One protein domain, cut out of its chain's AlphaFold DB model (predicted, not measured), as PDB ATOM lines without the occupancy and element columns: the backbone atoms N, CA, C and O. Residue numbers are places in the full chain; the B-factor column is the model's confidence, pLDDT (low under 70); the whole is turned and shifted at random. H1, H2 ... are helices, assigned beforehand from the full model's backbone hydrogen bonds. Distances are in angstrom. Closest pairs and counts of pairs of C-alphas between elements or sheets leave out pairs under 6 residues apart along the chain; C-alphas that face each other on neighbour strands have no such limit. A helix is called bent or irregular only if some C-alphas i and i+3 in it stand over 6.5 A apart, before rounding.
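This is residues 246 to 297 of the 297 residues of an uncharacterized protein of Phytohabitans flavus (UniProt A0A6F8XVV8). Three helices run side by side and alternately opposite ways, with H2 in the middle between H1 and H3; H1 and H3 have no contact with each other, and seen along the helices the three make an open V with H2 at its corner. After H3 the last residues, 292 to 297, stick out as a free tail that adds to the length. The printed part has 52 residues with three named helices, H1, H2 and H3 in that order along the chain, and no named strand; the class is all helix. It is only just compact, close to loose, with a radius of gyration of the C-alphas of 11.4 A, and its outline is elongated, with spans of 36 by 22 by 14 A.

H1 is residues 246 to 253, beginning at C-alpha 246 at (71.448, -11.854, 125.657), and measures 10.3 A from first to last C-alpha. After residues 254 to 260 comes H2, residues 261 to 270, 14.3 A long, with C-alpha 261 at (60.380, -2.306, 122.972). After residues 271 to 274 comes H3, residues 275 to 287, the longest helix at 13 residues and 18.5 A, which ends at C-alpha 287 at (58.190, 6.604, 118.962). Residues 288 to 297 follow it with no named element.

H1 touches H2, with the C-alphas of Pro 246 and Leu 267 the closest at 5.9 A. Their lines stand at a shallow tilt of 17 degrees and they run opposite ways, a helical hairpin with centres 9.4 A apart. H2 touches H3, with the C-alphas of Ala 268 and Val 278 the closest at 5.8 A. These two also form a helical hairpin, opposite ways at a shallow tilt of 28 degrees, with centres 9.8 A apart. H1 and H3 are apart. In H1, H2 and H3 every O i to N i+4 pair is within hydrogen-bond range. No helix is bent or irregular.

The two C-alphas farthest apart are those of Ala 256 and Met 297, at 38.1 A; the first and last printed C-alphas, of Pro 246 and Met 297, are 31.8 A apart. The printed part has no cut and ends at Met 297, the chain's last residue. The link from H1 to H2 is short, with 7 residues between them, and the link from H2 to H3 is tight, with 4 residues. Residues 292 to 297 stand free. The mean pLDDT of the printed part is 87.3, and these same residues, 292 to 297, are under 70.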
ATOM      1  N   PRO A 246      71.647 -13.030 126.498       95.62
ATOM      2  CA  PRO A 246      71.448 -11.854 125.657       95.62
ATOM      3  C   PRO A 246      71.589 -12.146 124.155       95.62
ATOM      4  O   PRO A 246      71.033 -11.392 123.355       95.62
ATOM      5  N   ALA A 247      72.281 -13.217 123.748       95.12
ATOM      6  CA  ALA A 247      72.396 -13.587 122.338       95.12
ATOM      7  C   ALA A 247      71.034 -13.961 121.730       95.12
ATOM      8  O   ALA A 247      70.731 -13.545 120.612       95.12
ATOM      9  N   ILE A 248      70.182 -14.658 122.491       96.44
ATOM     10  CA  ILE A 248      68.829 -15.052 122.067       96.44
ATOM     11  C   ILE A 248      67.954 -13.813 121.851       96.44
ATOM     12  O   ILE A 248      67.298 -13.677 120.818       96.44
ATOM     13  N   LEU A 249      67.972 -12.881 122.810       97.44
ATOM     14  CA  LEU A 249      67.213 -11.634 122.703       97.44
ATOM     15  C   LEU A 249      67.693 -10.791 121.524       97.44
ATOM     16  O   LEU A 249      66.874 -10.221 120.811       97.44
ATOM     17  N   HIS A 250      69.006 -10.725 121.308       95.19
ATOM     18  CA  HIS A 250      69.576  -9.985 120.193       95.19
ATOM     19  C   HIS A 250      69.192 -10.589 118.838       95.19
ATOM     20  O   HIS A 250      68.823  -9.837 117.935       95.19
ATOM     21  N   ALA A 251      69.236 -11.918 118.699       94.38
ATOM     22  CA  ALA A 251      68.838 -12.613 117.477       94.38
ATOM     23  C   ALA A 251      67.368 -12.336 117.128       94.38
ATOM     24  O   ALA A 251      67.074 -11.918 116.011       94.38
ATOM     25  N   TYR A 252      66.460 -12.458 118.102       96.31
ATOM     26  CA  TYR A 252      65.043 -12.148 117.898       96.31
ATOM     27  C   TYR A 252      64.809 -10.661 117.587       96.31
ATOM     28  O   TYR A 252      64.116 -10.327 116.627       96.31
ATOM     29  N   ALA A 253      65.406  -9.757 118.370       95.12
ATOM     30  CA  ALA A 253      65.222  -8.312 118.224       95.12
ATOM     31  C   ALA A 253      65.798  -7.751 116.916       95.12
ATOM     32  O   ALA A 253      65.375  -6.693 116.466       95.12
ATOM     33  N   SER A 254      66.759  -8.434 116.297       90.19
ATOM     34  CA  SER A 254      67.351  -7.983 115.031       90.19
ATOM     35  C   SER A 254      66.471  -8.265 113.810       90.19
ATOM     36  O   SER A 254      66.747  -7.720 112.744       90.19
ATOM     37  N   ASP A 255      65.437  -9.096 113.955       88.56
ATOM     38  CA  ASP A 255      64.523  -9.465 112.872       88.56
ATOM     39  C   ASP A 255      63.063  -9.355 113.342       88.56
ATOM     40  O   ASP A 255      62.515  -8.255 113.427       88.56
ATOM     41  N   ALA A 256      62.433 -10.465 113.736       90.44
ATOM     42  CA  ALA A 256      61.008 -10.498 114.062       90.44
ATOM     43  C   ALA A 256      60.587  -9.582 115.234       90.44
ATOM     44  O   ALA A 256      59.429  -9.177 115.308       90.44
ATOM     45  N   GLY A 257      61.511  -9.263 116.143       91.56
ATOM     46  CA  GLY A 257      61.305  -8.387 117.296       91.56
ATOM     47  C   GLY A 257      61.813  -6.957 117.116       91.56
ATOM     48  O   GLY A 257      62.017  -6.275 118.120       91.56
ATOM     49  N   PHE A 258      62.061  -6.497 115.885       92.12
ATOM     50  CA  PHE A 258      62.700  -5.198 115.632       92.12
ATOM     51  C   PHE A 258      62.001  -4.006 116.296       92.12
ATOM     52  O   PHE A 258      62.678  -3.091 116.783       92.12
ATOM     53  N   ASP A 259      60.674  -4.049 116.387       93.62
ATOM     54  CA  ASP A 259      59.855  -3.008 117.016       93.62
ATOM     55  C   ASP A 259      59.374  -3.388 118.432       93.62
ATOM     56  O   ASP A 259      58.595  -2.667 119.047       93.62
ATOM     57  N   ASP A 260      59.841  -4.502 119.009       95.75
ATOM     58  CA  ASP A 260      59.426  -4.929 120.349       95.75
ATOM     59  C   ASP A 260      60.241  -4.228 121.442       95.75
ATOM     60  O   ASP A 260      61.294  -4.705 121.880       95.75
ATOM     61  N   LEU A 261      59.732  -3.088 121.916       96.00
ATOM     62  CA  LEU A 261      60.380  -2.306 122.972       96.00
ATOM     63  C   LEU A 261      60.725  -3.149 124.209       96.00
ATOM     64  O   LEU A 261      61.811  -2.986 124.760       96.00
ATOM     65  N   ALA A 262      59.853  -4.065 124.639       97.25
ATOM     66  CA  ALA A 262      60.097  -4.833 125.860       97.25
ATOM     67  C   ALA A 262      61.301  -5.775 125.708       97.25
ATOM     68  O   ALA A 262      62.074  -5.954 126.653       97.25
ATOM     69  N   VAL A 263      61.491  -6.357 124.520       97.25
ATOM     70  CA  VAL A 263      62.668  -7.188 124.234       97.25
ATOM     71  C   VAL A 263      63.928  -6.328 124.205       97.25
ATOM     72  O   VAL A 263      64.928  -6.704 124.819       97.25
ATOM     73  N   TRP A 264      63.882  -5.159 123.562       97.31
ATOM     74  CA  TRP A 264      65.016  -4.231 123.539       97.31
ATOM     75  C   TRP A 264      65.398  -3.733 124.939       97.31
ATOM     76  O   TRP A 264      66.582  -3.705 125.275       97.31
ATOM     77  N   GLU A 265      64.424  -3.399 125.788       96.62
ATOM     78  CA  GLU A 265      64.653  -3.007 127.186       96.62
ATOM     79  C   GLU A 265      65.269  -4.147 128.000       96.62
ATOM     80  O   GLU A 265      66.223  -3.939 128.755       96.62
ATOM     81  N   ARG A 266      64.765  -5.373 127.818       97.12
ATOM     82  CA  ARG A 266      65.312  -6.559 128.476       97.12
ATOM     83  C   ARG A 266      66.748  -6.837 128.029       97.12
ATOM     84  O   ARG A 266      67.600  -7.106 128.876       97.12
ATOM     85  N   LEU A 267      67.038  -6.721 126.734       97.00
ATOM     86  CA  LEU A 267      68.388  -6.866 126.194       97.00
ATOM     87  C   LEU A 267      69.328  -5.782 126.735       97.00
ATOM     88  O   LEU A 267      70.442  -6.097 127.144       97.00
ATOM     89  N   ALA A 268      68.880  -4.526 126.808       96.00
ATOM     90  CA  ALA A 268      69.664  -3.432 127.385       96.00
ATOM     91  C   ALA A 268      70.004  -3.683 128.861       96.00
ATOM     92  O   ALA A 268      71.107  -3.364 129.301       96.00
ATOM     93  N   HIS A 269      69.085  -4.289 129.617       95.31
ATOM     94  CA  HIS A 269      69.329  -4.671 131.005       95.31
ATOM     95  C   HIS A 269      70.394  -5.771 131.139       95.31
ATOM     96  O   HIS A 269      71.232  -5.702 132.035       95.31
ATOM     97  N   LEU A 270      70.384  -6.771 130.251       95.00
ATOM     98  CA  LEU A 270      71.352  -7.876 130.263       95.00
ATOM     99  C   LEU A 270      72.717  -7.494 129.665       95.00
ATOM    100  O   LEU A 270      73.730  -8.098 130.010       95.00
ATOM    101  N   ALA A 271      72.752  -6.506 128.768       92.12
ATOM    102  CA  ALA A 271      73.934  -6.135 127.994       92.12
ATOM    103  C   ALA A 271      74.135  -4.599 127.914       92.12
ATOM    104  O   ALA A 271      74.232  -4.040 126.814       92.12
ATOM    105  N   PRO A 272      74.236  -3.888 129.056       90.06
ATOM    106  CA  PRO A 272      74.231  -2.418 129.112       90.06
ATOM    107  C   PRO A 272      75.423  -1.756 128.403       90.06
ATOM    108  O   PRO A 272      75.362  -0.587 128.028       90.06
ATOM    109  N   GLN A 273      76.513  -2.494 128.183       90.62
ATOM    110  CA  GLN A 273      77.684  -2.019 127.448       90.62
ATOM    111  C   GLN A 273      77.431  -1.824 125.939       90.62
ATOM    112  O   GLN A 273      78.201  -1.124 125.273       90.62
ATOM    113  N   HIS A 274      76.367  -2.408 125.377       90.69
ATOM    114  CA  HIS A 274      76.070  -2.332 123.945       90.69
ATOM    115  C   HIS A 274      75.299  -1.051 123.599       90.69
ATOM    116  O   HIS A 274      74.071  -1.016 123.588       90.69
ATOM    117  N   ARG A 275      76.031   0.014 123.246       91.50
ATOM    118  CA  ARG A 275      75.449   1.339 122.941       91.50
ATOM    119  C   ARG A 275      74.350   1.325 121.872       91.50
ATOM    120  O   ARG A 275      73.398   2.087 121.994       91.50
ATOM    121  N   ALA A 276      74.461   0.467 120.854       91.69
ATOM    122  CA  ALA A 276      73.443   0.343 119.807       91.69
ATOM    123  C   ALA A 276      72.085  -0.131 120.362       91.69
ATOM    124  O   ALA A 276      71.050   0.402 119.981       91.69
ATOM    125  N   VAL A 277      72.098  -1.063 121.325       93.50
ATOM    126  CA  VAL A 277      70.893  -1.561 122.009       93.50
ATOM    127  C   VAL A 277      70.232  -0.430 122.806       93.50
ATOM    128  O   VAL A 277      69.032  -0.203 122.687       93.50
ATOM    129  N   VAL A 278      71.020   0.332 123.573       93.12
ATOM    130  CA  VAL A 278      70.515   1.464 124.372       93.12
ATOM    131  C   VAL A 278      69.938   2.579 123.487       93.12
ATOM    132  O   VAL A 278      68.900   3.156 123.819       93.12
ATOM    133  N   SER A 279      70.580   2.866 122.348       93.19
ATOM    134  CA  SER A 279      70.065   3.823 121.354       93.19
ATOM    135  C   SER A 279      68.697   3.387 120.838       93.19
ATOM    136  O   SER A 279      67.750   4.169 120.892       93.19
ATOM    137  N   ARG A 280      68.561   2.113 120.446       94.81
ATOM    138  CA  ARG A 280      67.302   1.574 119.920       94.81
ATOM    139  C   ARG A 280      66.160   1.632 120.937       94.81
ATOM    140  O   ARG A 280      65.044   1.983 120.570       94.81
ATOM    141  N   VAL A 281      66.433   1.375 122.221       95.12
ATOM    142  CA  VAL A 281      65.441   1.562 123.299       95.12
ATOM    143  C   VAL A 281      64.977   3.016 123.379       95.12
ATOM    144  O   VAL A 281      63.786   3.278 123.516       95.12
ATOM    145  N   THR A 282      65.906   3.968 123.289       93.75
ATOM    146  CA  THR A 282      65.588   5.401 123.376       93.75
ATOM    147  C   THR A 282      64.751   5.857 122.177       93.75
ATOM    148  O   THR A 282      63.798   6.615 122.350       93.75
ATOM    149  N   GLU A 283      65.067   5.358 120.980       94.19
ATOM    150  CA  GLU A 283      64.291   5.583 119.755       94.19
ATOM    151  C   GLU A 283      62.865   5.026 119.873       94.19
ATOM    152  O   GLU A 283      61.909   5.776 119.687       94.19
ATOM    153  N   LEU A 284      62.703   3.755 120.261       94.38
ATOM    154  CA  LEU A 284      61.384   3.122 120.406       94.38
ATOM    155  C   LEU A 284      60.538   3.769 121.512       94.38
ATOM    156  O   LEU A 284      59.335   3.964 121.348       94.38
ATOM    157  N   ARG A 285      61.153   4.166 122.634       94.75
ATOM    158  CA  ARG A 285      60.458   4.937 123.676       94.75
ATOM    159  C   ARG A 285      59.987   6.292 123.165       94.75
ATOM    160  O   ARG A 285      58.891   6.714 123.525       94.75
ATOM    161  N   ALA A 286      60.782   6.964 122.331       93.88
ATOM    162  CA  ALA A 286      60.372   8.215 121.703       93.88
ATOM    163  C   ALA A 286      59.190   8.002 120.749       93.88
ATOM    164  O   ALA A 286      58.219   8.754 120.818       93.88
ATOM    165  N   GLU A 287      59.248   6.965 119.911       93.19
ATOM    166  CA  GLU A 287      58.190   6.604 118.962       93.19
ATOM    167  C   GLU A 287      56.858   6.296 119.663       93.19
ATOM    168  O   GLU A 287      55.805   6.764 119.233       93.19
ATOM    169  N   TYR A 288      56.906   5.590 120.796       91.00
ATOM    170  CA  TYR A 288      55.726   5.293 121.616       91.00
ATOM    171  C   TYR A 288      55.322   6.413 122.586       91.00
ATOM    172  O   TYR A 288      54.367   6.246 123.344       91.00
ATOM    173  N   GLY A 289      56.013   7.557 122.579       91.31
ATOM    174  CA  GLY A 289      55.687   8.696 123.442       91.31
ATOM    175  C   GLY A 289      55.936   8.450 124.936       91.31
ATOM    176  O   GLY A 289      55.303   9.082 125.775       91.31
ATOM    177  N   LEU A 290      56.857   7.546 125.281       88.88
ATOM    178  CA  LEU A 290      57.199   7.161 126.658       88.88
ATOM    179  C   LEU A 290      58.311   8.029 127.282       88.88
ATOM    180  O   LEU A 290      58.806   7.728 128.369       88.88
ATOM    181  N   ASN A 291      58.719   9.112 126.616       71.69
ATOM    182  CA  ASN A 291      59.783  10.006 127.078       71.69
ATOM    183  C   ASN A 291      59.255  11.122 128.008       71.69
ATOM    184  O   ASN A 291      59.186  12.277 127.602       71.69
ATOM    185  N   SER A 292      58.913  10.761 129.253       53.06
ATOM    186  CA  SER A 292      58.768  11.632 130.451       53.06
ATOM    187  C   SER A 292      58.320  10.739 131.626       53.06
ATOM    188  O   SER A 292      57.320  10.050 131.468       53.06
ATOM    189  N   ASP A 293      58.949  10.588 132.797       48.78
ATOM    190  CA  ASP A 293      59.910  11.369 133.580       48.78
ATOM    191  C   ASP A 293      60.881  10.423 134.319       48.78
ATOM    192  O   ASP A 293      60.460   9.496 135.008       48.78
ATOM    193  N   ALA A 294      62.180  10.708 134.259       39.91
ATOM    194  CA  ALA A 294      63.135  10.290 135.288       39.91
ATOM    195  C   ALA A 294      64.157  11.413 135.496       39.91
ATOM    196  O   ALA A 294      65.364  11.247 135.317       39.91
ATOM    197  N   THR A 295      63.644  12.588 135.860       35.41
ATOM    198  CA  THR A 295      64.436  13.562 136.608       35.41
ATOM    199  C   THR A 295      64.612  12.987 138.011       35.41
ATOM    200  O   THR A 295      63.689  13.021 138.818       35.41
ATOM    201  N   LEU A 296      65.786  12.416 138.280       34.56
ATOM    202  CA  LEU A 296      66.289  12.200 139.636       34.56
ATOM    203  C   LEU A 296      66.510  13.578 140.292       34.56
ATOM    204  O   LEU A 296      67.546  14.211 140.081       34.56
ATOM    205  N   MET A 297      65.508  14.044 141.041       29.53
ATOM    206  CA  MET A 297      65.711  14.563 142.404       29.53
ATOM    207  C   MET A 297      65.546  13.401 143.383       29.53
ATOM    208  O   MET A 297      66.134  13.495 144.480       29.53
TER     209      MET A 297